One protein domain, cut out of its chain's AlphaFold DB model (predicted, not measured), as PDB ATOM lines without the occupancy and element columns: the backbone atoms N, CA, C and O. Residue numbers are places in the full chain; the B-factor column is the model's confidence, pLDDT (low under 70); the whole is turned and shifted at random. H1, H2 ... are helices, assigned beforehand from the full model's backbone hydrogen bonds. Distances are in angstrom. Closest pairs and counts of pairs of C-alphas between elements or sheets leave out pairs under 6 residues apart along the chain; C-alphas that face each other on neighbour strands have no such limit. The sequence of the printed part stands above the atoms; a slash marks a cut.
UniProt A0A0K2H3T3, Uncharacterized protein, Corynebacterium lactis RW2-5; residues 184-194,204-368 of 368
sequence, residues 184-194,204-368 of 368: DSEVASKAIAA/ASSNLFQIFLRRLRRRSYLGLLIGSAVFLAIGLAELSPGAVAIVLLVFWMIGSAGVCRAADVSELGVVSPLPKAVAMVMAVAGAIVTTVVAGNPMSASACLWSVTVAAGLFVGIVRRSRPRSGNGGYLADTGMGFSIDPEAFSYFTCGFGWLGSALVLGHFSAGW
ATOM      1  N   ASP A 184     120.499-138.864 119.290       77.56
ATOM      2  CA  ASP A 184     120.945-138.817 120.671       77.56
ATOM      3  C   ASP A 184     121.582-137.459 120.970       77.56
ATOM      4  O   ASP A 184     122.713-137.150 120.580       77.56
ATOM      5  N   SER A 185     120.821-136.639 121.690       74.25
ATOM      6  CA  SER A 185     121.228-135.282 122.036       74.25
ATOM      7  C   SER A 185     122.412-135.230 123.011       74.25
ATOM      8  O   SER A 185     123.118-134.213 123.054       74.25
ATOM      9  N   GLU A 186     122.671-136.296 123.776       78.62
ATOM     10  CA  GLU A 186     123.867-136.376 124.611       78.62
ATOM     11  C   GLU A 186     125.098-136.678 123.782       78.62
ATOM     12  O   GLU A 186     126.116-135.997 123.941       78.62
ATOM     13  N   VAL A 187     125.006-137.668 122.892       82.25
ATOM     14  CA  VAL A 187     126.111-138.035 122.002       82.25
ATOM     15  C   VAL A 187     126.445-136.854 121.095       82.25
ATOM     16  O   VAL A 187     127.614-136.478 121.006       82.25
ATOM     17  N   ALA A 188     125.434-136.182 120.535       81.75
ATOM     18  CA  ALA A 188     125.610-134.948 119.771       81.75
ATOM     19  C   ALA A 188     126.336-133.867 120.589       81.75
ATOM     20  O   ALA A 188     127.342-133.302 120.158       81.75
ATOM     21  N   SER A 189     125.883-133.614 121.819       81.88
ATOM     22  CA  SER A 189     126.479-132.597 122.689       81.88
ATOM     23  C   SER A 189     127.918-132.935 123.109       81.88
ATOM     24  O   SER A 189     128.774-132.044 123.162       81.88
ATOM     25  N   LYS A 190     128.206-134.213 123.390       83.88
ATOM     26  CA  LYS A 190     129.551-134.727 123.700       83.88
ATOM     27  C   LYS A 190     130.467-134.620 122.472       83.88
ATOM     28  O   LYS A 190     131.605-134.175 122.626       83.88
ATOM     29  N   ALA A 191     129.963-134.914 121.271       83.38
ATOM     30  CA  ALA A 191     130.691-134.762 120.011       83.38
ATOM     31  C   ALA A 191     131.066-133.294 119.734       83.38
ATOM     32  O   ALA A 191     132.238-132.998 119.495       83.38
ATOM     33  N   ILE A 192     130.122-132.356 119.878       85.50
ATOM     34  CA  ILE A 192     130.389-130.910 119.731       85.50
ATOM     35  C   ILE A 192     131.383-130.419 120.798       85.50
ATOM     36  O   ILE A 192     132.264-129.602 120.534       85.50
ATOM     37  N   ALA A 193     131.287-130.918 122.033       85.19
ATOM     38  CA  ALA A 193     132.254-130.568 123.072       85.19
ATOM     39  C   ALA A 193     133.673-131.071 122.744       85.19
ATOM     40  O   ALA A 193     134.651-130.373 123.031       85.19
ATOM     41  N   ALA A 194     133.791-132.247 122.119       81.94
ATOM     42  CA  ALA A 194     135.067-132.831 121.717       81.94
ATOM     43  C   ALA A 194     135.754-132.049 120.582       81.94
ATOM     44  O   ALA A 194     136.988-131.993 120.544       81.94
ATOM     45  N   ALA A 204     141.602-135.036 140.108       78.19
ATOM     46  CA  ALA A 204     140.272-135.447 140.551       78.19
ATOM     47  C   ALA A 204     139.720-134.461 141.598       78.19
ATOM     48  O   ALA A 204     140.470-133.904 142.395       78.19
ATOM     49  N   SER A 205     138.419-134.180 141.549       80.44
ATOM     50  CA  SER A 205     137.740-133.342 142.540       80.44
ATOM     51  C   SER A 205     136.418-133.998 142.900       80.44
ATOM     52  O   SER A 205     135.716-134.471 142.009       80.44
ATOM     53  N   SER A 206     136.097-134.016 144.190       82.75
ATOM     54  CA  SER A 206     134.817-134.476 144.735       82.75
ATOM     55  C   SER A 206     133.750-133.375 144.748       82.75
ATOM     56  O   SER A 206     132.571-133.656 144.937       82.75
ATOM     57  N   ASN A 207     134.132-132.111 144.532       88.56
ATOM     58  CA  ASN A 207     133.202-130.991 144.588       88.56
ATOM     59  C   ASN A 207     132.395-130.884 143.280       88.56
ATOM     60  O   ASN A 207     132.935-130.527 142.226       88.56
ATOM     61  N   LEU A 208     131.084-131.131 143.365       86.94
ATOM     62  CA  LEU A 208     130.148-131.095 142.233       86.94
ATOM     63  C   LEU A 208     130.171-129.757 141.479       86.94
ATOM     64  O   LEU A 208     130.109-129.742 140.250       86.94
ATOM     65  N   PHE A 209     130.331-128.634 142.184       87.50
ATOM     66  CA  PHE A 209     130.401-127.315 141.557       87.50
ATOM     67  C   PHE A 209     131.697-127.130 140.754       87.50
ATOM     68  O   PHE A 209     131.683-126.584 139.650       87.50
ATOM     69  N   GLN A 210     132.821-127.655 141.250       89.25
ATOM     70  CA  GLN A 210     134.078-127.647 140.495       89.25
ATOM     71  C   GLN A 210     133.997-128.546 139.255       89.25
ATOM     72  O   GLN A 210     134.520-128.179 138.199       89.25
ATOM     73  N   ILE A 211     133.331-129.704 139.351       88.31
ATOM     74  CA  ILE A 211     133.071-130.579 138.197       88.31
ATOM     75  C   ILE A 211     132.217-129.840 137.162       88.31
ATOM     76  O   ILE A 211     132.587-129.806 135.984       88.31
ATOM     77  N   PHE A 212     131.134-129.190 137.598       89.88
ATOM     78  CA  PHE A 212     130.288-128.358 136.746       89.88
ATOM     79  C   PHE A 212     131.096-127.273 136.026       89.88
ATOM     80  O   PHE A 212     131.082-127.232 134.796       89.88
ATOM     81  N   LEU A 213     131.870-126.454 136.746       89.75
ATOM     82  CA  LEU A 213     132.686-125.396 136.139       89.75
ATOM     83  C   LEU A 213     133.709-125.947 135.139       89.75
ATOM     84  O   LEU A 213     133.931-125.356 134.081       89.75
ATOM     85  N   ARG A 214     134.313-127.108 135.416       88.00
ATOM     86  CA  ARG A 214     135.232-127.768 134.473       88.00
ATOM     87  C   ARG A 214     134.507-128.243 133.214       88.00
ATOM     88  O   ARG A 214     135.041-128.059 132.115       88.00
ATOM     89  N   ARG A 215     133.310-128.824 133.346       88.44
ATOM     90  CA  ARG A 215     132.474-129.251 132.207       88.44
ATOM     91  C   ARG A 215     131.985-128.045 131.404       88.44
ATOM     92  O   ARG A 215     132.066-128.077 130.176       88.44
ATOM     93  N   LEU A 216     131.597-126.960 132.072       89.94
ATOM     94  CA  LEU A 216     131.213-125.701 131.437       89.94
ATOM     95  C   LEU A 216     132.393-125.067 130.691       89.94
ATOM     96  O   LEU A 216     132.249-124.684 129.535       89.94
ATOM     97  N   ARG A 217     133.596-125.059 131.279       89.38
ATOM     98  CA  ARG A 217     134.823-124.577 130.620       89.38
ATOM     99  C   ARG A 217     135.172-125.394 129.373       89.38
ATOM    100  O   ARG A 217     135.584-124.826 128.364       89.38
ATOM    101  N   ARG A 218     134.989-126.720 129.411       87.19
ATOM    102  CA  ARG A 218     135.143-127.584 128.222       87.19
ATOM    103  C   ARG A 218     134.118-127.260 127.134       87.19
ATOM    104  O   ARG A 218     134.399-127.477 125.961       87.19
ATOM    105  N   ARG A 219     132.967-126.708 127.514       90.19
ATOM    106  CA  ARG A 219     131.869-126.298 126.632       90.19
ATOM    107  C   ARG A 219     131.735-124.776 126.544       90.19
ATOM    108  O   ARG A 219     130.631-124.271 126.375       90.19
ATOM    109  N   SER A 220     132.842-124.032 126.641       90.94
ATOM    110  CA  SER A 220     132.792-122.563 126.684       90.94
ATOM    111  C   SER A 220     132.183-121.914 125.432       90.94
ATOM    112  O   SER A 220     131.763-120.764 125.498       90.94
ATOM    113  N   TYR A 221     132.045-122.658 124.325       90.94
ATOM    114  CA  TYR A 221     131.248-122.234 123.170       90.94
ATOM    115  C   TYR A 221     129.794-121.916 123.532       90.94
ATOM    116  O   TYR A 221     129.216-121.039 122.907       90.94
ATOM    117  N   LEU A 222     129.206-122.574 124.540       91.94
ATOM    118  CA  LEU A 222     127.845-122.281 124.994       91.94
ATOM    119  C   LEU A 222     127.742-120.852 125.524       91.94
ATOM    120  O   LEU A 222     126.825-120.132 125.149       91.94
ATOM    121  N   GLY A 223     128.715-120.426 126.334       92.12
ATOM    122  CA  GLY A 223     128.779-119.054 126.834       92.12
ATOM    123  C   GLY A 223     128.964-118.040 125.706       92.12
ATOM    124  O   GLY A 223     128.293-117.015 125.698       92.12
ATOM    125  N   LEU A 224     129.806-118.356 124.714       94.06
ATOM    126  CA  LEU A 224     129.990-117.502 123.536       94.06
ATOM    127  C   LEU A 224     128.721-117.399 122.686       94.06
ATOM    128  O   LEU A 224     128.383-116.305 122.253       94.06
ATOM    129  N   LEU A 225     128.002-118.505 122.474       92.75
ATOM    130  CA  LEU A 225     126.754-118.510 121.710       92.75
ATOM    131  C   LEU A 225     125.646-117.744 122.438       92.75
ATOM    132  O   LEU A 225     125.008-116.894 121.823       92.75
ATOM    133  N   ILE A 226     125.464-117.979 123.743       93.94
ATOM    134  CA  ILE A 226     124.495-117.238 124.563       93.94
ATOM    135  C   ILE A 226     124.838-115.747 124.552       93.94
ATOM    136  O   ILE A 226     123.982-114.934 124.225       93.94
ATOM    137  N   GLY A 227     126.096-115.388 124.828       94.69
ATOM    138  CA  GLY A 227     126.546-113.996 124.791       94.69
ATOM    139  C   GLY A 227     126.334-113.356 123.421       94.69
ATOM    140  O   GLY A 227     125.808-112.251 123.337       94.69
ATOM    141  N   SER A 228     126.656-114.066 122.336       94.62
ATOM    142  CA  SER A 228     126.429-113.568 120.978       94.62
ATOM    143  C   SER A 228     124.949-113.363 120.655       94.62
ATOM    144  O   SER A 228     124.616-112.376 120.009       94.62
ATOM    145  N   ALA A 229     124.060-114.232 121.151       92.69
ATOM    146  CA  ALA A 229     122.620-114.076 120.988       92.69
ATOM    147  C   ALA A 229     122.108-112.834 121.728       92.69
ATOM    148  O   ALA A 229     121.302-112.103 121.169       92.69
ATOM    149  N   VAL A 230     122.616-112.549 122.935       93.56
ATOM    150  CA  VAL A 230     122.290-111.313 123.672       93.56
ATOM    151  C   VAL A 230     122.775-110.080 122.920       93.56
ATOM    152  O   VAL A 230     122.007-109.148 122.714       93.56
ATOM    153  N   PHE A 231     124.034-110.075 122.481       94.56
ATOM    154  CA  PHE A 231     124.613-108.942 121.764       94.56
ATOM    155  C   PHE A 231     123.900-108.660 120.437       94.56
ATOM    156  O   PHE A 231     123.605-107.505 120.138       94.56
ATOM    157  N   LEU A 232     123.571-109.708 119.674       91.88
ATOM    158  CA  LEU A 232     122.759-109.582 118.464       91.88
ATOM    159  C   LEU A 232     121.330-109.148 118.785       91.88
ATOM    160  O   LEU A 232     120.771-108.363 118.033       91.88
ATOM    161  N   ALA A 233     120.741-109.609 119.890       89.44
ATOM    162  CA  ALA A 233     119.398-109.197 120.275       89.44
ATOM    163  C   ALA A 233     119.332-107.715 120.653       89.44
ATOM    164  O   ALA A 233     118.394-107.038 120.255       89.44
ATOM    165  N   ILE A 234     120.338-107.199 121.364       89.31
ATOM    166  CA  ILE A 234     120.444-105.768 121.676       89.31
ATOM    167  C   ILE A 234     120.662-104.959 120.394       89.31
ATOM    168  O   ILE A 234     119.978-103.967 120.190       89.31
ATOM    169  N   GLY A 235     121.576-105.390 119.519       86.75
ATOM    170  CA  GLY A 235     121.862-104.678 118.271       86.75
ATOM    171  C   GLY A 235     120.700-104.688 117.272       86.75
ATOM    172  O   GLY A 235     120.427-103.698 116.614       86.75
ATOM    173  N   LEU A 236     119.966-105.795 117.170       86.56
ATOM    174  CA  LEU A 236     118.861-105.929 116.217       86.56
ATOM    175  C   LEU A 236     117.503-105.525 116.798       86.56
ATOM    176  O   LEU A 236     116.510-105.565 116.076       86.56
ATOM    177  N   ALA A 237     117.428-105.145 118.075       80.75
ATOM    178  CA  ALA A 237     116.178-104.748 118.722       80.75
ATOM    179  C   ALA A 237     115.486-103.585 117.999       80.75
ATOM    180  O   ALA A 237     114.260-103.532 117.974       80.75
ATOM    181  N   GLU A 238     116.259-102.704 117.361       77.25
ATOM    182  CA  GLU A 238     115.756-101.601 116.541       77.25
ATOM    183  C   GLU A 238     114.997-102.075 115.301       77.25
ATOM    184  O   GLU A 238     114.083-101.380 114.873       77.25
ATOM    185  N   LEU A 239     115.296-103.272 114.775       73.69
ATOM    186  CA  LEU A 239     114.455-103.895 113.758       73.69
ATOM    187  C   LEU A 239     113.130-104.283 114.380       73.69
ATOM    188  O   LEU A 239     112.119-103.794 113.944       73.69
ATOM    189  N   SER A 240     113.104-105.170 115.373       72.81
ATOM    190  CA  SER A 240     111.857-105.726 115.903       72.81
ATOM    191  C   SER A 240     112.004-106.174 117.343       72.81
ATOM    192  O   SER A 240     112.401-107.320 117.566       72.81
ATOM    193  N   PRO A 241     111.635-105.352 118.339       69.81
ATOM    194  CA  PRO A 241     111.811-105.730 119.739       69.81
ATOM    195  C   PRO A 241     111.118-107.064 120.058       69.81
ATOM    196  O   PRO A 241     111.708-107.950 120.673       69.81
ATOM    197  N   GLY A 242     109.894-107.254 119.548       63.72
ATOM    198  CA  GLY A 242     109.109-108.475 119.732       63.72
ATOM    199  C   GLY A 242     109.695-109.701 119.024       63.72
ATOM    200  O   GLY A 242     109.934-110.725 119.669       63.72
ATOM    201  N   ALA A 243     109.962-109.628 117.713       66.38
ATOM    202  CA  ALA A 243     110.473-110.789 116.978       66.38
ATOM    203  C   ALA A 243     111.894-111.161 117.423       66.38
ATOM    204  O   ALA A 243     112.211-112.345 117.564       66.38
ATOM    205  N   VAL A 244     112.734-110.167 117.717       74.56
ATOM    206  CA  VAL A 244     114.092-110.382 118.227       74.56
ATOM    207  C   VAL A 244     114.062-110.988 119.626       74.56
ATOM    208  O   VAL A 244     114.828-111.917 119.886       74.56
ATOM    209  N   ALA A 245     113.143-110.567 120.502       71.56
ATOM    210  CA  ALA A 245     112.949-111.210 121.800       71.56
ATOM    211  C   ALA A 245     112.512-112.679 121.659       71.56
ATOM    212  O   ALA A 245     113.030-113.536 122.375       71.56
ATOM    213  N   ILE A 246     111.624-113.005 120.711       70.50
ATOM    214  CA  ILE A 246     111.228-114.397 120.435       70.50
ATOM    215  C   ILE A 246     112.437-115.216 119.985       70.50
ATOM    216  O   ILE A 246     112.710-116.271 120.559       70.50
ATOM    217  N   VAL A 247     113.188-114.729 118.995       74.06
ATOM    218  CA  VAL A 247     114.390-115.409 118.494       74.06
ATOM    219  C   VAL A 247     115.406-115.601 119.623       74.06
ATOM    220  O   VAL A 247     115.916-116.711 119.808       74.06
ATOM    221  N   LEU A 248     115.636-114.569 120.439       84.25
ATOM    222  CA  LEU A 248     116.487-114.643 121.621       84.25
ATOM    223  C   LEU A 248     116.010-115.733 122.584       84.25
ATOM    224  O   LEU A 248     116.832-116.540 123.003       84.25
ATOM    225  N   LEU A 249     114.714-115.814 122.900       80.38
ATOM    226  CA  LEU A 249     114.157-116.854 123.776       80.38
ATOM    227  C   LEU A 249     114.449-118.261 123.246       80.38
ATOM    228  O   LEU A 249     114.833-119.144 124.019       80.38
ATOM    229  N   VAL A 250     114.327-118.476 121.932       78.12
ATOM    230  CA  VAL A 250     114.648-119.768 121.309       78.12
ATOM    231  C   VAL A 250     116.113-120.130 121.529       78.12
ATOM    232  O   VAL A 250     116.406-121.206 122.068       78.12
ATOM    233  N   PHE A 251     117.028-119.236 121.147       83.12
ATOM    234  CA  PHE A 251     118.469-119.456 121.289       83.12
ATOM    235  C   PHE A 251     118.886-119.577 122.757       83.12
ATOM    236  O   PHE A 251     119.700-120.440 123.100       83.12
ATOM    237  N   TRP A 252     118.280-118.779 123.633       89.12
ATOM    238  CA  TRP A 252     118.508-118.796 125.070       89.12
ATOM    239  C   TRP A 252     118.120-120.139 125.679       89.12
ATOM    240  O   TRP A 252     118.913-120.718 126.420       89.12
ATOM    241  N   MET A 253     116.951-120.688 125.329       83.19
ATOM    242  CA  MET A 253     116.539-122.020 125.786       83.19
ATOM    243  C   MET A 253     117.503-123.114 125.320       83.19
ATOM    244  O   MET A 253     117.837-124.001 126.106       83.19
ATOM    245  N   ILE A 254     117.950-123.079 124.057       82.56
ATOM    246  CA  ILE A 254     118.894-124.074 123.512       82.56
ATOM    247  C   ILE A 254     120.234-123.988 124.253       82.56
ATOM    248  O   ILE A 254     120.734-124.998 124.758       82.56
ATOM    249  N   GLY A 255     120.802-122.784 124.355       88.88
ATOM    250  CA  GLY A 255     122.082-122.558 125.024       88.88
ATOM    251  C   GLY A 255     122.030-122.938 126.503       88.88
ATOM    252  O   GLY A 255     122.884-123.684 126.985       88.88
ATOM    253  N   SER A 256     120.988-122.494 127.206       90.00
ATOM    254  CA  SER A 256     120.790-122.751 128.635       90.00
ATOM    255  C   SER A 256     120.567-124.230 128.938       90.00
ATOM    256  O   SER A 256     121.125-124.738 129.909       90.00
ATOM    257  N   ALA A 257     119.846-124.966 128.083       87.00
ATOM    258  CA  ALA A 257     119.734-126.420 128.212       87.00
ATOM    259  C   ALA A 257     121.110-127.105 128.124       87.00
ATOM    260  O   ALA A 257     121.399-128.030 128.888       87.00
ATOM    261  N   GLY A 258     121.999-126.612 127.252       88.00
ATOM    262  CA  GLY A 258     123.392-127.059 127.179       88.00
ATOM    263  C   GLY A 258     124.190-126.789 128.461       88.00
ATOM    264  O   GLY A 258     124.990-127.637 128.869       88.00
ATOM    265  N   VAL A 259     123.960-125.643 129.113       92.00
ATOM    266  CA  VAL A 259     124.581-125.285 130.404       92.00
ATOM    267  C   VAL A 259     124.052-126.186 131.526       92.00
ATOM    268  O   VAL A 259     124.844-126.722 132.300       92.00
ATOM    269  N   CYS A 260     122.744-126.451 131.567       90.44
ATOM    270  CA  CYS A 260     122.138-127.380 132.525       90.44
ATOM    271  C   CYS A 260     122.667-128.810 132.374       90.44
ATOM    272  O   CYS A 260     122.972-129.452 133.377       90.44
ATOM    273  N   ARG A 261     122.884-129.291 131.144       87.12
ATOM    274  CA  ARG A 261     123.544-130.589 130.896       87.12
ATOM    275  C   ARG A 261     124.975-130.643 131.423       87.12
ATOM    276  O   ARG A 261     125.449-131.705 131.807       87.12
ATOM    277  N   ALA A 262     125.686-129.515 131.453       87.50
ATOM    278  CA  ALA A 262     127.017-129.474 132.056       87.50
ATOM    279  C   ALA A 262     126.957-129.650 133.584       87.50
ATOM    280  O   ALA A 262     127.901-130.198 134.161       87.50
ATOM    281  N   ALA A 263     125.862-129.217 134.217       88.38
ATOM    282  CA  ALA A 263     125.607-129.368 135.649       88.38
ATOM    283  C   ALA A 263     125.065-130.752 136.031       88.38
ATOM    284  O   ALA A 263     125.138-131.115 137.201       88.38
ATOM    285  N   ASP A 264     124.529-131.516 135.075       86.00
ATOM    286  CA  ASP A 264     123.949-132.834 135.332       86.00
ATOM    287  C   ASP A 264     125.025-133.896 135.564       86.00
ATOM    288  O   ASP A 264     125.834-134.189 134.683       86.00
ATOM    289  N   VAL A 265     125.038-134.456 136.770       83.88
ATOM    290  CA  VAL A 265     126.010-135.458 137.226       83.88
ATOM    291  C   VAL A 265     125.342-136.815 137.480       83.88
ATOM    292  O   VAL A 265     125.936-137.693 138.104       83.88
ATOM    293  N   SER A 266     124.115-137.002 136.983       81.94
ATOM    294  CA  SER A 266     123.342-138.240 137.133       81.94
ATOM    295  C   SER A 266     124.043-139.476 136.558       81.94
ATOM    296  O   SER A 266     123.880-140.562 137.106       81.94
ATOM    297  N   GLU A 267     124.905-139.316 135.546       77.31
ATOM    298  CA  GLU A 267     125.773-140.384 135.013       77.31
ATOM    299  C   GLU A 267     126.690-141.015 136.079       77.31
ATOM    300  O   GLU A 267     127.111-142.157 135.926       77.31
ATOM    301  N   LEU A 268     127.008-140.287 137.158       79.69
ATOM    302  CA  LEU A 268     127.806-140.791 138.284       79.69
ATOM    303  C   LEU A 268     126.943-141.443 139.382       79.69
ATOM    304  O   LEU A 268     127.461-141.761 140.448       79.69
ATOM    305  N   GLY A 269     125.632-141.589 139.165       80.75
ATOM    306  CA  GLY A 269     124.685-142.111 140.155       80.75
ATOM    307  C   GLY A 269     124.307-141.117 141.261       80.75
ATOM    308  O   GLY A 269     123.651-141.498 142.225       80.75
ATOM    309  N   VAL A 270     124.698-139.840 141.143       83.62
ATOM    310  CA  VAL A 270     124.445-138.811 142.164       83.62
ATOM    311  C   VAL A 270     123.273-137.921 141.755       83.62
ATOM    312  O   VAL A 270     123.344-137.180 140.772       83.62
ATOM    313  N   VAL A 271     122.203-137.928 142.553       83.50
ATOM    314  CA  VAL A 271     121.082-136.991 142.398       83.50
ATOM    315  C   VAL A 271     121.475-135.656 143.025       83.50
ATOM    316  O   VAL A 271     121.641-135.555 144.238       83.50
ATOM    317  N   SER A 272     121.632-134.615 142.205       84.69
ATOM    318  CA  SER A 272     121.984-133.271 142.677       84.69
ATOM    319  C   SER A 272     120.913-132.238 142.301       84.69
ATOM    320  O   SER A 272     120.327-132.321 141.220       84.69
ATOM    321  N   PRO A 273     120.652-131.227 143.155       87.56
ATOM    322  CA  PRO A 273     119.746-130.124 142.821       87.56
ATOM    323  C   PRO A 273     120.385-129.110 141.856       87.56
ATOM    324  O   PRO A 273     119.693-128.244 141.317       87.56
ATOM    325  N   LEU A 274     121.697-129.223 141.612       88.44
ATOM    326  CA  LEU A 274     122.495-128.273 140.840       88.44
ATOM    327  C   LEU A 274     121.932-127.988 139.431       88.44
ATOM    328  O   LEU A 274     121.824-126.810 139.092       88.44
ATOM    329  N   PRO A 275     121.496-128.975 138.620       88.00
ATOM    330  CA  PRO A 275     120.960-128.700 137.283       88.00
ATOM    331  C   PRO A 275     119.691-127.845 137.310       88.00
ATOM    332  O   PRO A 275     119.510-126.990 136.444       88.00
ATOM    333  N   LYS A 276     118.833-128.047 138.321       89.31
ATOM    334  CA  LYS A 276     117.600-127.268 138.509       89.31
ATOM    335  C   LYS A 276     117.909-125.853 138.991       89.31
ATOM    336  O   LYS A 276     117.317-124.909 138.479       89.31
ATOM    337  N   ALA A 277     118.861-125.699 139.913       91.00
ATOM    338  CA  ALA A 277     119.323-124.384 140.357       91.00
ATOM    339  C   ALA A 277     119.919-123.579 139.187       91.00
ATOM    340  O   ALA A 277     119.554-122.426 138.978       91.00
ATOM    341  N   VAL A 278     120.757-124.212 138.358       92.06
ATOM    342  CA  VAL A 278     121.302-123.597 137.137       92.06
ATOM    343  C   VAL A 278     120.185-123.244 136.151       92.06
ATOM    344  O   VAL A 278     120.192-122.144 135.608       92.06
ATOM    345  N   ALA A 279     119.196-124.124 135.953       91.50
ATOM    346  CA  ALA A 279     118.048-123.831 135.092       91.50
ATOM    347  C   ALA A 279     117.255-122.613 135.582       91.50
ATOM    348  O   ALA A 279     116.862-121.782 134.768       91.50
ATOM    349  N   MET A 280     117.057-122.484 136.897       92.25
ATOM    350  CA  MET A 280     116.379-121.340 137.506       92.25
ATOM    351  C   MET A 280     117.160-120.042 137.281       92.25
ATOM    352  O   MET A 280     116.583-119.067 136.810       92.25
ATOM    353  N   VAL A 281     118.473-120.041 137.536       93.75
ATOM    354  CA  VAL A 281     119.334-118.871 137.289       93.75
ATOM    355  C   VAL A 281     119.285-118.460 135.815       93.75
ATOM    356  O   VAL A 281     119.090-117.285 135.513       93.75
ATOM    357  N   MET A 282     119.397-119.419 134.893       94.06
ATOM    358  CA  MET A 282     119.328-119.141 133.456       94.06
ATOM    359  C   MET A 282     117.939-118.658 133.020       94.06
ATOM    360  O   MET A 282     117.847-117.812 132.136       94.06
ATOM    361  N   ALA A 283     116.861-119.162 133.619       89.88
ATOM    362  CA  ALA A 283     115.503-118.722 133.316       89.88
ATOM    363  C   ALA A 283     115.246-117.280 133.777       89.88
ATOM    364  O   ALA A 283     114.722-116.482 133.003       89.88
ATOM    365  N   VAL A 284     115.673-116.930 134.995       90.56
ATOM    366  CA  VAL A 284     115.574-115.562 135.529       90.56
ATOM    367  C   VAL A 284     116.426-114.600 134.704       90.56
ATOM    368  O   VAL A 284     115.929-113.567 134.264       90.56
ATOM    369  N   ALA A 285     117.682-114.958 134.422       91.69
ATOM    370  CA  ALA A 285     118.555-114.146 133.581       91.69
ATOM    371  C   ALA A 285     117.973-113.953 132.170       91.69
ATOM    372  O   ALA A 285     117.977-112.839 131.657       91.69
ATOM    373  N   GLY A 286     117.412-115.007 131.568       87.25
ATOM    374  CA  GLY A 286     116.767-114.921 130.259       87.25
ATOM    375  C   GLY A 286     115.568-113.984 130.260       87.25
ATOM    376  O   GLY A 286     115.479-113.130 129.385       87.25
ATOM    377  N   ALA A 287     114.703-114.086 131.274       83.94
ATOM    378  CA  ALA A 287     113.557-113.196 131.431       83.94
ATOM    379  C   ALA A 287     113.988-111.725 131.537       83.94
ATOM    380  O   ALA A 287     113.437-110.891 130.823       83.94
ATOM    381  N   ILE A 288     115.020-111.429 132.338       85.00
ATOM    382  CA  ILE A 288     115.584-110.076 132.484       85.00
ATOM    383  C   ILE A 288     116.154-109.560 131.158       85.00
ATOM    384  O   ILE A 288     115.899-108.425 130.769       85.00
ATOM    385  N   VAL A 289     116.928-110.368 130.432       86.50
ATOM    386  CA  VAL A 289     117.474-109.917 129.142       86.50
ATOM    387  C   VAL A 289     116.340-109.666 128.150       86.50
ATOM    388  O   VAL A 289     116.361-108.681 127.417       86.50
ATOM    389  N   THR A 290     115.319-110.521 128.138       79.06
ATOM    390  CA  THR A 290     114.200-110.375 127.206       79.06
ATOM    391  C   THR A 290     113.284-109.209 127.555       79.06
ATOM    392  O   THR A 290     112.774-108.596 126.627       79.06
ATOM    393  N   THR A 291     113.100-108.847 128.834       76.31
ATOM    394  CA  THR A 291     112.352-107.628 129.204       76.31
ATOM    395  C   THR A 291     113.086-106.394 128.712       76.31
ATOM    396  O   THR A 291     112.458-105.505 128.139       76.31
ATOM    397  N   VAL A 292     114.413-106.368 128.887       77.69
ATOM    398  CA  VAL A 292     115.263-105.283 128.393       77.69
ATOM    399  C   VAL A 292     115.131-105.167 126.878       77.69
ATOM    400  O   VAL A 292     114.791-104.091 126.410       77.69
ATOM    401  N   VAL A 293     115.314-106.264 126.128       74.94
ATOM    402  CA  VAL A 293     115.242-106.284 124.650       74.94
ATOM    403  C   VAL A 293     113.842-105.961 124.119       74.94
ATOM    404  O   VAL A 293     113.714-105.237 123.138       74.94
ATOM    405  N   ALA A 294     112.786-106.470 124.757       69.44
ATOM    406  CA  ALA A 294     111.405-106.190 124.365       69.44
ATOM    407  C   ALA A 294     110.976-104.749 124.690       69.44
ATOM    408  O   ALA A 294     109.940-104.300 124.213       69.44
ATOM    409  N   GLY A 295     111.755-104.024 125.498       63.44
ATOM    410  CA  GLY A 295     111.506-102.623 125.810       63.44
ATOM    411  C   GLY A 295     110.396-102.374 126.833       63.44
ATOM    412  O   GLY A 295     110.071-101.216 127.066       63.44
ATOM    413  N   ASN A 296     109.837-103.404 127.472       62.69
ATOM    414  CA  ASN A 296     108.691-103.252 128.372       62.69
ATOM    415  C   ASN A 296     109.057-102.447 129.641       62.69
ATOM    416  O   ASN A 296     109.893-102.922 130.416       62.69
ATOM    417  N   PRO A 297     108.442-101.271 129.900       56.38
ATOM    418  CA  PRO A 297     108.694-100.499 131.121       56.38
ATOM    419  C   PRO A 297     108.315-101.313 132.367       56.38
ATOM    420  O   PRO A 297     107.510-102.229 132.265       56.38
ATOM    421  N   MET A 298     108.871-100.991 133.545       59.75
ATOM    422  CA  MET A 298     108.578-101.656 134.833       59.75
ATOM    423  C   MET A 298     107.126-101.425 135.317       59.75
ATOM    424  O   MET A 298     106.886-100.863 136.383       59.75
ATOM    425  N   SER A 299     106.139-101.836 134.529       61.94
ATOM    426  CA  SER A 299     104.728-101.900 134.887       61.94
ATOM    427  C   SER A 299     104.404-103.251 135.534       61.94
ATOM    428  O   SER A 299     105.117-104.245 135.360       61.94
ATOM    429  N   ALA A 300     103.274-103.334 136.244       60.59
ATOM    430  CA  ALA A 300     102.776-104.606 136.774       60.59
ATOM    431  C   ALA A 300     102.582-105.670 135.669       60.59
ATOM    432  O   ALA A 300     102.826-106.856 135.902       60.59
ATOM    433  N   SER A 301     102.229-105.249 134.447       61.47
ATOM    434  CA  SER A 301     102.144-106.120 133.270       61.47
ATOM    435  C   SER A 301     103.503-106.664 132.824       61.47
ATOM    436  O   SER A 301     103.610-107.856 132.535       61.47
ATOM    437  N   ALA A 302     104.564-105.852 132.843       63.44
ATOM    438  CA  ALA A 302     105.915-106.310 132.523       63.44
ATOM    439  C   ALA A 302     106.455-107.304 133.562       63.44
ATOM    440  O   ALA A 302     107.120-108.278 133.203       63.44
ATOM    441  N   CYS A 303     106.111-107.115 134.841       67.50
ATOM    442  CA  CYS A 303     106.415-108.084 135.893       67.50
ATOM    443  C   CYS A 303     105.727-109.430 135.623       67.50
ATOM    444  O   CYS A 303     106.402-110.459 135.598       67.50
ATOM    445  N   LEU A 304     104.419-109.436 135.337       67.44
ATOM    446  CA  LEU A 304     103.679-110.659 134.992       67.44
ATOM    447  C   LEU A 304     104.238-111.342 133.737       67.44
ATOM    448  O   LEU A 304     104.419-112.564 133.721       67.44
ATOM    449  N   TRP A 305     104.583-110.561 132.713       70.25
ATOM    450  CA  TRP A 305     105.235-111.070 131.513       70.25
ATOM    451  C   TRP A 305     106.577-111.730 131.845       70.25
ATOM    452  O   TRP A 305     106.798-112.881 131.472       70.25
ATOM    453  N   SER A 306     107.437-111.065 132.621       74.25
ATOM    454  CA  SER A 306     108.756-111.587 132.998       74.25
ATOM    455  C   SER A 306     108.668-112.880 133.812       74.25
ATOM    456  O   SER A 306     109.435-113.811 133.570       74.25
ATOM    457  N   VAL A 307     107.686-112.989 134.715       77.81
ATOM    458  CA  VAL A 307     107.427-114.207 135.494       77.81
ATOM    459  C   VAL A 307     106.954-115.337 134.584       77.81
ATOM    460  O   VAL A 307     107.452-116.459 134.687       77.81
ATOM    461  N   THR A 308     106.041-115.053 133.652       72.00
ATOM    462  CA  THR A 308     105.537-116.058 132.703       72.00
ATOM    463  C   THR A 308     106.646-116.538 131.763       72.00
ATOM    464  O   THR A 308     106.793-117.740 131.530       72.00
ATOM    465  N   VAL A 309     107.485-115.617 131.278       75.50
ATOM    466  CA  VAL A 309     108.671-115.931 130.473       75.50
ATOM    467  C   VAL A 309     109.670-116.759 131.280       75.50
ATOM    468  O   VAL A 309     110.127-117.787 130.785       75.50
ATOM    469  N   ALA A 310     109.971-116.388 132.526       82.75
ATOM    470  CA  ALA A 310     110.864-117.151 133.396       82.75
ATOM    471  C   ALA A 310     110.331-118.572 133.646       82.75
ATOM    472  O   ALA A 310     111.087-119.538 133.554       82.75
ATOM    473  N   ALA A 311     109.028-118.732 133.894       77.81
ATOM    474  CA  ALA A 311     108.403-120.043 134.059       77.81
ATOM    475  C   ALA A 311     108.491-120.881 132.771       77.81
ATOM    476  O   ALA A 311     108.904-122.045 132.813       77.81
ATOM    477  N   GLY A 312     108.177-120.286 131.616       76.50
ATOM    478  CA  GLY A 312     108.286-120.939 130.308       76.50
ATOM    479  C   GLY A 312     109.721-121.349 129.972       76.50
ATOM    480  O   GLY A 312     109.959-122.490 129.568       76.50
ATOM    481  N   LEU A 313     110.688-120.462 130.221       82.50
ATOM    482  CA  LEU A 313     112.116-120.738 130.081       82.50
ATOM    483  C   LEU A 313     112.556-121.860 131.015       82.50
ATOM    484  O   LEU A 313     113.224-122.781 130.560       82.50
ATOM    485  N   PHE A 314     112.163-121.839 132.288       85.25
ATOM    486  CA  PHE A 314     112.518-122.887 133.241       85.25
ATOM    487  C   PHE A 314     112.008-124.258 132.782       85.25
ATOM    488  O   PHE A 314     112.784-125.213 132.694       85.25
ATOM    489  N   VAL A 315     110.724-124.353 132.415       81.62
ATOM    490  CA  VAL A 315     110.125-125.598 131.910       81.62
ATOM    491  C   VAL A 315     110.812-126.048 130.619       81.62
ATOM    492  O   VAL A 315     111.156-127.226 130.491       81.62
ATOM    493  N   GLY A 316     111.048-125.129 129.680       77.50
ATOM    494  CA  GLY A 316     111.739-125.403 128.421       77.50
ATOM    495  C   GLY A 316     113.163-125.912 128.636       77.50
ATOM    496  O   GLY A 316     113.531-126.952 128.093       77.50
ATOM    497  N   ILE A 317     113.941-125.240 129.488       83.88
ATOM    498  CA  ILE A 317     115.319-125.608 129.832       83.88
ATOM    499  C   ILE A 317     115.358-126.989 130.487       83.88
ATOM    500  O   ILE A 317     116.121-127.840 130.037       83.88
ATOM    501  N   VAL A 318     114.521-127.244 131.498       84.75
ATOM    502  CA  VAL A 318     114.498-128.527 132.226       84.75
ATOM    503  C   VAL A 318     114.051-129.679 131.327       84.75
ATOM    504  O   VAL A 318     114.608-130.775 131.406       84.75
ATOM    505  N   ARG A 319     113.050-129.468 130.463       81.06
ATOM    506  CA  ARG A 319     112.620-130.503 129.511       81.06
ATOM    507  C   ARG A 319     113.698-130.776 128.469       81.06
ATOM    508  O   ARG A 319     113.993-131.937 128.200       81.06
ATOM    509  N   ARG A 320     114.326-129.729 127.928       77.31
ATOM    510  CA  ARG A 320     115.381-129.861 126.915       77.31
ATOM    511  C   ARG A 320     116.696-130.391 127.472       77.31
ATOM    512  O   ARG A 320     117.460-130.989 126.715       77.31
ATOM    513  N   SER A 321     116.989-130.178 128.753       81.19
ATOM    514  CA  SER A 321     118.242-130.633 129.354       81.19
ATOM    515  C   SER A 321     118.296-132.148 129.520       81.19
ATOM    516  O   SER A 321     119.397-132.688 129.530       81.19
ATOM    517  N   ARG A 322     117.149-132.834 129.605       79.88
ATOM    518  CA  ARG A 322     117.102-134.292 129.777       79.88
ATOM    519  C   ARG A 322     117.721-135.037 128.579       79.88
ATOM    520  O   ARG A 322     117.581-134.561 127.444       79.88
ATOM    521  N   PRO A 323     118.391-136.181 128.825       71.75
ATOM    522  CA  PRO A 323     118.831-137.083 127.773       71.75
ATOM    523  C   PRO A 323     117.663-137.501 126.890       71.75
ATOM    524  O   PRO A 323     116.531-137.641 127.355       71.75
ATOM    525  N   ARG A 324     117.960-137.750 125.618       70.19
ATOM    526  CA  ARG A 324     117.007-138.328 124.678       70.19
ATOM    527  C   ARG A 324     117.713-139.409 123.881       70.19
ATOM    528  O   ARG A 324     118.635-139.088 123.141       70.19
ATOM    529  N   SER A 325     117.215-140.635 123.977       63.47
ATOM    530  CA  SER A 325     117.409-141.681 122.979       63.47
ATOM    531  C   SER A 325     116.134-141.744 122.134       63.47
ATOM    532  O   SER A 325     115.059-142.088 122.620       63.47
ATOM    533  N   GLY A 326     116.209-141.306 120.878       59.47
ATOM    534  CA  GLY A 326     115.092-141.469 119.948       59.47
ATOM    535  C   GLY A 326     115.008-142.923 119.498       59.47
ATOM    536  O   GLY A 326     115.845-143.343 118.703       59.47
ATOM    537  N   ASN A 327     114.024-143.674 119.997       57.84
ATOM    538  CA  ASN A 327     113.767-145.055 119.564       57.84
ATOM    539  C   ASN A 327     112.829-145.124 118.342       57.84
ATOM    540  O   ASN A 327     112.759-146.162 117.686       57.84
ATOM    541  N   GLY A 328     112.111-144.043 118.010       57.81
ATOM    542  CA  GLY A 328     111.163-144.021 116.899       57.81
ATOM    543  C   GLY A 328     111.850-143.904 115.541       57.81
ATOM    544  O   GLY A 328     112.307-142.834 115.158       57.81
ATOM    545  N   GLY A 329     111.908-144.983 114.760       59.47
ATOM    546  CA  GLY A 329     112.431-144.993 113.381       59.47
ATOM    547  C   GLY A 329     111.582-144.238 112.348       59.47
ATOM    548  O   GLY A 329     111.929-144.236 111.173       59.47
ATOM    549  N   TYR A 330     110.473-143.617 112.757       66.19
ATOM    550  CA  TYR A 330     109.530-143.007 111.829       66.19
ATOM    551  C   TYR A 330     109.939-141.573 111.481       66.19
ATOM    552  O   TYR A 330     110.074-140.710 112.348       66.19
ATOM    553  N   LEU A 331     110.147-141.340 110.191       68.00
ATOM    554  CA  LEU A 331     110.334-140.028 109.592       68.00
ATOM    555  C   LEU A 331     109.001-139.648 108.947       68.00
ATOM    556  O   LEU A 331     108.517-140.375 108.082       68.00
ATOM    557  N   ALA A 332     108.405-138.539 109.379       66.75
ATOM    558  CA  ALA A 332     107.219-138.015 108.721       66.75
ATOM    559  C   ALA A 332     107.665-137.325 107.430       66.75
ATOM    560  O   ALA A 332     108.411-136.341 107.468       66.75
ATOM    561  N   ASP A 333     107.248-137.865 106.289       65.25
ATOM    562  CA  ASP A 333     107.407-137.177 105.014       65.25
ATOM    563  C   ASP A 333     106.495-135.946 105.007       65.25
ATOM    564  O   ASP A 333     105.295-136.042 105.270       65.25
ATOM    565  N   THR A 334     107.075-134.774 104.761       62.19
ATOM    566  CA  THR A 334     106.314-133.519 104.705       62.19
ATOM    567  C   THR A 334     105.634-133.309 103.357       62.19
ATOM    568  O   THR A 334     104.887-132.344 103.203       62.19
ATOM    569  N   GLY A 335     105.930-134.148 102.358       52.84
ATOM    570  CA  GLY A 335     105.503-133.934 100.975       52.84
ATOM    571  C   GLY A 335     106.231-132.776 100.275       52.84
ATOM    572  O   GLY A 335     106.003-132.547  99.093       52.84
ATOM    573  N   MET A 336     107.134-132.068 100.969       47.38
ATOM    574  CA  MET A 336     107.951-130.963 100.438       47.38
ATOM    575  C   MET A 336     109.394-131.394 100.123       47.38
ATOM    576  O   MET A 336     110.293-130.561 100.019       47.38
ATOM    577  N   GLY A 337     109.639-132.704 100.003       45.16
ATOM    578  CA  GLY A 337     110.958-133.253  99.672       45.16
ATOM    579  C   GLY A 337     111.955-133.293 100.836       45.16
ATOM    580  O   GLY A 337     113.125-133.603 100.626       45.16
ATOM    581  N   PHE A 338     111.514-133.017 102.067       51.47
ATOM    582  CA  PHE A 338     112.294-133.266 103.279       51.47
ATOM    583  C   PHE A 338     111.442-133.970 104.330       51.47
ATOM    584  O   PHE A 338     110.244-133.719 104.456       51.47
ATOM    585  N   SER A 339     112.055-134.861 105.101       62.97
ATOM    586  CA  SER A 339     111.382-135.561 106.185       62.97
ATOM    587  C   SER A 339     111.679-134.900 107.526       62.97
ATOM    588  O   SER A 339     112.807-134.484 107.805       62.97
ATOM    589  N   ILE A 340     110.651-134.783 108.364       62.25
ATOM    590  CA  ILE A 340     110.779-134.285 109.732       62.25
ATOM    591  C   ILE A 340     110.662-135.477 110.670       62.25
ATOM    592  O   ILE A 340     109.708-136.246 110.611       62.25
ATOM    593  N   ASP A 341     111.626-135.614 111.575       69.31
ATOM    594  CA  ASP A 341     111.495-136.496 112.727       69.31
ATOM    595  C   ASP A 341     110.528-135.839 113.738       69.31
ATOM    596  O   ASP A 341     110.886-134.813 114.334       69.31
ATOM    597  N   PRO A 342     109.307-136.379 113.948       68.81
ATOM    598  CA  PRO A 342     108.311-135.767 114.831       68.81
ATOM    599  C   PRO A 342     108.803-135.657 116.272       68.81
ATOM    600  O   PRO A 342     108.440-134.727 116.996       68.81
ATOM    601  N   GLU A 343     109.665-136.580 116.695       68.50
ATOM    602  CA  GLU A 343     110.235-136.549 118.030       68.50
ATOM    603  C   GLU A 343     111.299-135.445 118.163       68.50
ATOM    604  O   GLU A 343     111.397-134.800 119.211       68.50
ATOM    605  N   ALA A 344     112.067-135.179 117.101       65.62
ATOM    606  CA  ALA A 344     112.976-134.034 117.057       65.62
ATOM    607  C   ALA A 344     112.194-132.709 117.051       65.62
ATOM    608  O   ALA A 344     112.530-131.793 117.803       65.62
ATOM    609  N   PHE A 345     111.112-132.623 116.274       65.81
ATOM    610  CA  PHE A 345     110.233-131.452 116.257       65.81
ATOM    611  C   PHE A 345     109.574-131.205 117.619       65.81
ATOM    612  O   PHE A 345     109.621-130.088 118.132       65.81
ATOM    613  N   SER A 346     109.034-132.245 118.261       67.19
ATOM    614  CA  SER A 346     108.497-132.172 119.626       67.19
ATOM    615  C   SER A 346     109.548-131.668 120.618       67.19
ATOM    616  O   SER A 346     109.285-130.770 121.415       67.19
ATOM    617  N   TYR A 347     110.789-132.151 120.522       66.44
ATOM    618  CA  TYR A 347     111.888-131.672 121.360       66.44
ATOM    619  C   TYR A 347     112.202-130.181 121.143       66.44
ATOM    620  O   TYR A 347     112.338-129.431 122.117       66.44
ATOM    621  N   PHE A 348     112.280-129.718 119.891       61.56
ATOM    622  CA  PHE A 348     112.501-128.298 119.606       61.56
ATOM    623  C   PHE A 348     111.305-127.441 120.018       61.56
ATOM    624  O   PHE A 348     111.504-126.342 120.521       61.56
ATOM    625  N   THR A 349     110.080-127.942 119.920       64.31
ATOM    626  CA  THR A 349     108.872-127.224 120.352       64.31
ATOM    627  C   THR A 349     108.595-127.333 121.862       64.31
ATOM    628  O   THR A 349     107.773-126.590 122.401       64.31
ATOM    629  N   CYS A 350     109.318-128.175 122.610       64.38
ATOM    630  CA  CYS A 350     109.160-128.280 124.062       64.38
ATOM    631  C   CYS A 350     109.471-126.949 124.762       64.38
ATOM    632  O   CYS A 350     110.559-126.392 124.614       64.38
ATOM    633  N   GLY A 351     108.516-126.472 125.569       58.59
ATOM    634  CA  GLY A 351     108.582-125.179 126.265       58.59
ATOM    635  C   GLY A 351     107.916-124.030 125.501       58.59
ATOM    636  O   GLY A 351     107.496-123.060 126.129       58.59
ATOM    637  N   PHE A 352     107.709-124.170 124.184       61.72
ATOM    638  CA  PHE A 352     107.048-123.137 123.385       61.72
ATOM    639  C   PHE A 352     105.561-122.983 123.687       61.72
ATOM    640  O   PHE A 352     105.055-121.889 123.512       61.72
ATOM    641  N   GLY A 353     104.864-124.011 124.185       55.91
ATOM    642  CA  GLY A 353     103.460-123.865 124.598       55.91
ATOM    643  C   GLY A 353     103.276-122.794 125.682       55.91
ATOM    644  O   GLY A 353     102.413-121.935 125.560       55.91
ATOM    645  N   TRP A 354     104.161-122.776 126.685       54.12
ATOM    646  CA  TRP A 354     104.158-121.770 127.756       54.12
ATOM    647  C   TRP A 354     104.676-120.408 127.289       54.12
ATOM    648  O   TRP A 354     104.160-119.379 127.714       54.12
ATOM    649  N   LEU A 355     105.664-120.385 126.387       54.28
ATOM    650  CA  LEU A 355     106.114-119.142 125.752       54.28
ATOM    651  C   LEU A 355     105.045-118.547 124.834       54.28
ATOM    652  O   LEU A 355     104.904-117.336 124.792       54.28
ATOM    653  N   GLY A 356     104.259-119.377 124.150       51.28
ATOM    654  CA  GLY A 356     103.095-118.966 123.371       51.28
ATOM    655  C   GLY A 356     102.051-118.309 124.265       51.28
ATOM    656  O   GLY A 356     101.610-117.207 123.962       51.28
ATOM    657  N   SER A 357     101.745-118.898 125.425       49.88
ATOM    658  CA  SER A 357     100.898-118.257 126.441       49.88
ATOM    659  C   SER A 357     101.492-116.939 126.961       49.88
ATOM    660  O   SER A 357     100.755-115.972 127.127       49.88
ATOM    661  N   ALA A 358     102.811-116.858 127.168       50.88
ATOM    662  CA  ALA A 358     103.499-115.633 127.592       50.88
ATOM    663  C   ALA A 358     103.479-114.529 126.520       50.88
ATOM    664  O   ALA A 358     103.343-113.355 126.850       50.88
ATOM    665  N   LEU A 359     103.596-114.899 125.243       54.03
ATOM    666  CA  LEU A 359     103.504-113.985 124.103       54.03
ATOM    667  C   LEU A 359     102.076-113.480 123.916       54.03
ATOM    668  O   LEU A 359     101.885-112.288 123.707       54.03
ATOM    669  N   VAL A 360     101.081-114.355 124.074       49.12
ATOM    670  CA  VAL A 360      99.661-113.984 124.071       49.12
ATOM    671  C   VAL A 360      99.360-113.020 125.225       49.12
ATOM    672  O   VAL A 360      98.804-111.952 124.998       49.12
ATOM    673  N   LEU A 361      99.807-113.317 126.449       46.78
ATOM    674  CA  LEU A 361      99.649-112.417 127.600       46.78
ATOM    675  C   LEU A 361     100.434-111.103 127.444       46.78
ATOM    676  O   LEU A 361      99.957-110.049 127.855       46.78
ATOM    677  N   GLY A 362     101.619-111.135 126.830       46.78
ATOM    678  CA  GLY A 362     102.396-109.940 126.490       46.78
ATOM    679  C   GLY A 362     101.692-109.054 125.462       46.78
ATOM    680  O   GLY A 362     101.695-107.838 125.600       46.78
ATOM    681  N   HIS A 363     101.026-109.661 124.480       45.19
ATOM    682  CA  HIS A 363     100.226-108.953 123.485       45.19
ATOM    683  C   HIS A 363      98.956-108.339 124.101       45.19
ATOM    684  O   HIS A 363      98.652-107.180 123.849       45.19
ATOM    685  N   PHE A 364      98.265-109.052 124.996       38.25
ATOM    686  CA  PHE A 364      97.084-108.516 125.688       38.25
ATOM    687  C   PHE A 364      97.402-107.481 126.779       38.25
ATOM    688  O   PHE A 364      96.570-106.632 127.075       38.25
ATOM    689  N   SER A 365      98.588-107.533 127.393       37.81
ATOM    690  CA  SER A 365      98.962-106.634 128.500       37.81
ATOM    691  C   SER A 365      99.681-105.353 128.072       37.81
ATOM    692  O   SER A 365      99.792-104.427 128.877       37.81
ATOM    693  N   ALA A 366     100.160-105.299 126.829       39.03
ATOM    694  CA  ALA A 366     100.805-104.125 126.256       39.03
ATOM    695  C   ALA A 366      99.838-103.194 125.509       39.03
ATOM    696  O   ALA A 366     100.281-102.124 125.121       39.03
ATOM    697  N   GLY A 367      98.555-103.559 125.340       34.09
ATOM    698  CA  GLY A 367      97.593-102.732 124.602       34.09
ATOM    699  C   GLY A 367      98.157-102.308 123.244       34.09
ATOM    700  O   GLY A 367      98.458-101.135 123.053       34.09
ATOM    701  N   TRP A 368      98.386-103.293 122.374       33.88
ATOM    702  CA  TRP A 368      98.785-103.072 120.983       33.88
ATOM    703  C   TRP A 368      97.639-102.486 120.168       33.88
ATOM    704  O   TRP A 368      96.491-102.952 120.372       33.88
TER     705      TRP A 368
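What this domain is: This is residues 184 to 194 and 204 to 368 of the 368 residues of an uncharacterized protein of Corynebacterium lactis RW2-5 (UniProt A0A0K2H3T3). Five helices, H3, H4, H5, H6 and H8, make an up-and-down bundle, each running against the one before it in the chain, with the longest helix, H4, in its middle. At one end of the bundle H1 and H2 are set crosswise to H4, and from that same end a long link, residues 322 to 341, loops away from the bundle before H7 leads back to H8. The printed part has 176 residues with eight named helices, H1 to H8 in order, and no named strand; the class is all helix. The whole is compact, with a radius of gyration of the C-alphas of 17.5 A and spans of 53 by 48 by 27 A.

Where its parts are: H4, residues 241 to 263, is 31.7 A long from C-alpha 241 at (111.811, -105.730, 119.739) to C-alpha 263 at (125.607, -129.368, 135.649). Before it come H1, residues 185 to 194, H2, residues 208 to 218, and H3, residues 221 to 236, which is 21.6 A long. H1 begins with C-alpha 185 at (121.228, -135.282, 122.036). After H4 come H5, residues 274 to 294, 29.7 A long, and H6, residues 300 to 321, 31.2 A long. H7 holds residues 342 to 349. H8, residues 352 to 365, is 19.1 A long and ends with C-alpha 365 at (98.962, -106.634, 128.500).

How they stand to each other: H4 is the hub, touching H2, H3, H5 and H6. H3 and H4 form a helical hairpin at a shallow tilt of 11 degrees, their closest C-alphas, those of Leu 222 and Gly 255, 5.8 A apart. H4 and H5 form another at 15 degrees, closest at Pro 241 and Ala 294, 4.7 A between C-alphas. H5 and H6, also a hairpin, stand at a steep tilt of 42 degrees. H6 touches H8, opposite ways at a shallow tilt of 7 degrees, with the C-alphas of Gly 312 and Trp 354 closest at 4.9 A. H2 touches residues 259 to 263 of H4 alone, at a steep tilt of 60 degrees, the C-alphas of Phe 212 and Ala 263 coming closest at 4.9 A. H1 is close to H4 but not clearly touching, about perpendicular at 82 degrees. H7 and H8 meet only through their link. In all eight helices every O i to N i+4 pair is within hydrogen-bond range.

The domain as a whole: The C-alphas farthest apart, those of Ala 204 and Trp 368, are 56.1 A apart. Residues 195 to 203 are not printed, and C-alphas 194 and 204 are 19.7 A apart across this cut. The link from H6 to H7 is long, with 20 residues; within it, residues 332 to 333 pair with residues 339 to 340, antiparallel. Mean pLDDT of the printed part is 75.7, and residues 241 to 243, 294 to 304 and 325 to 368 are under 70.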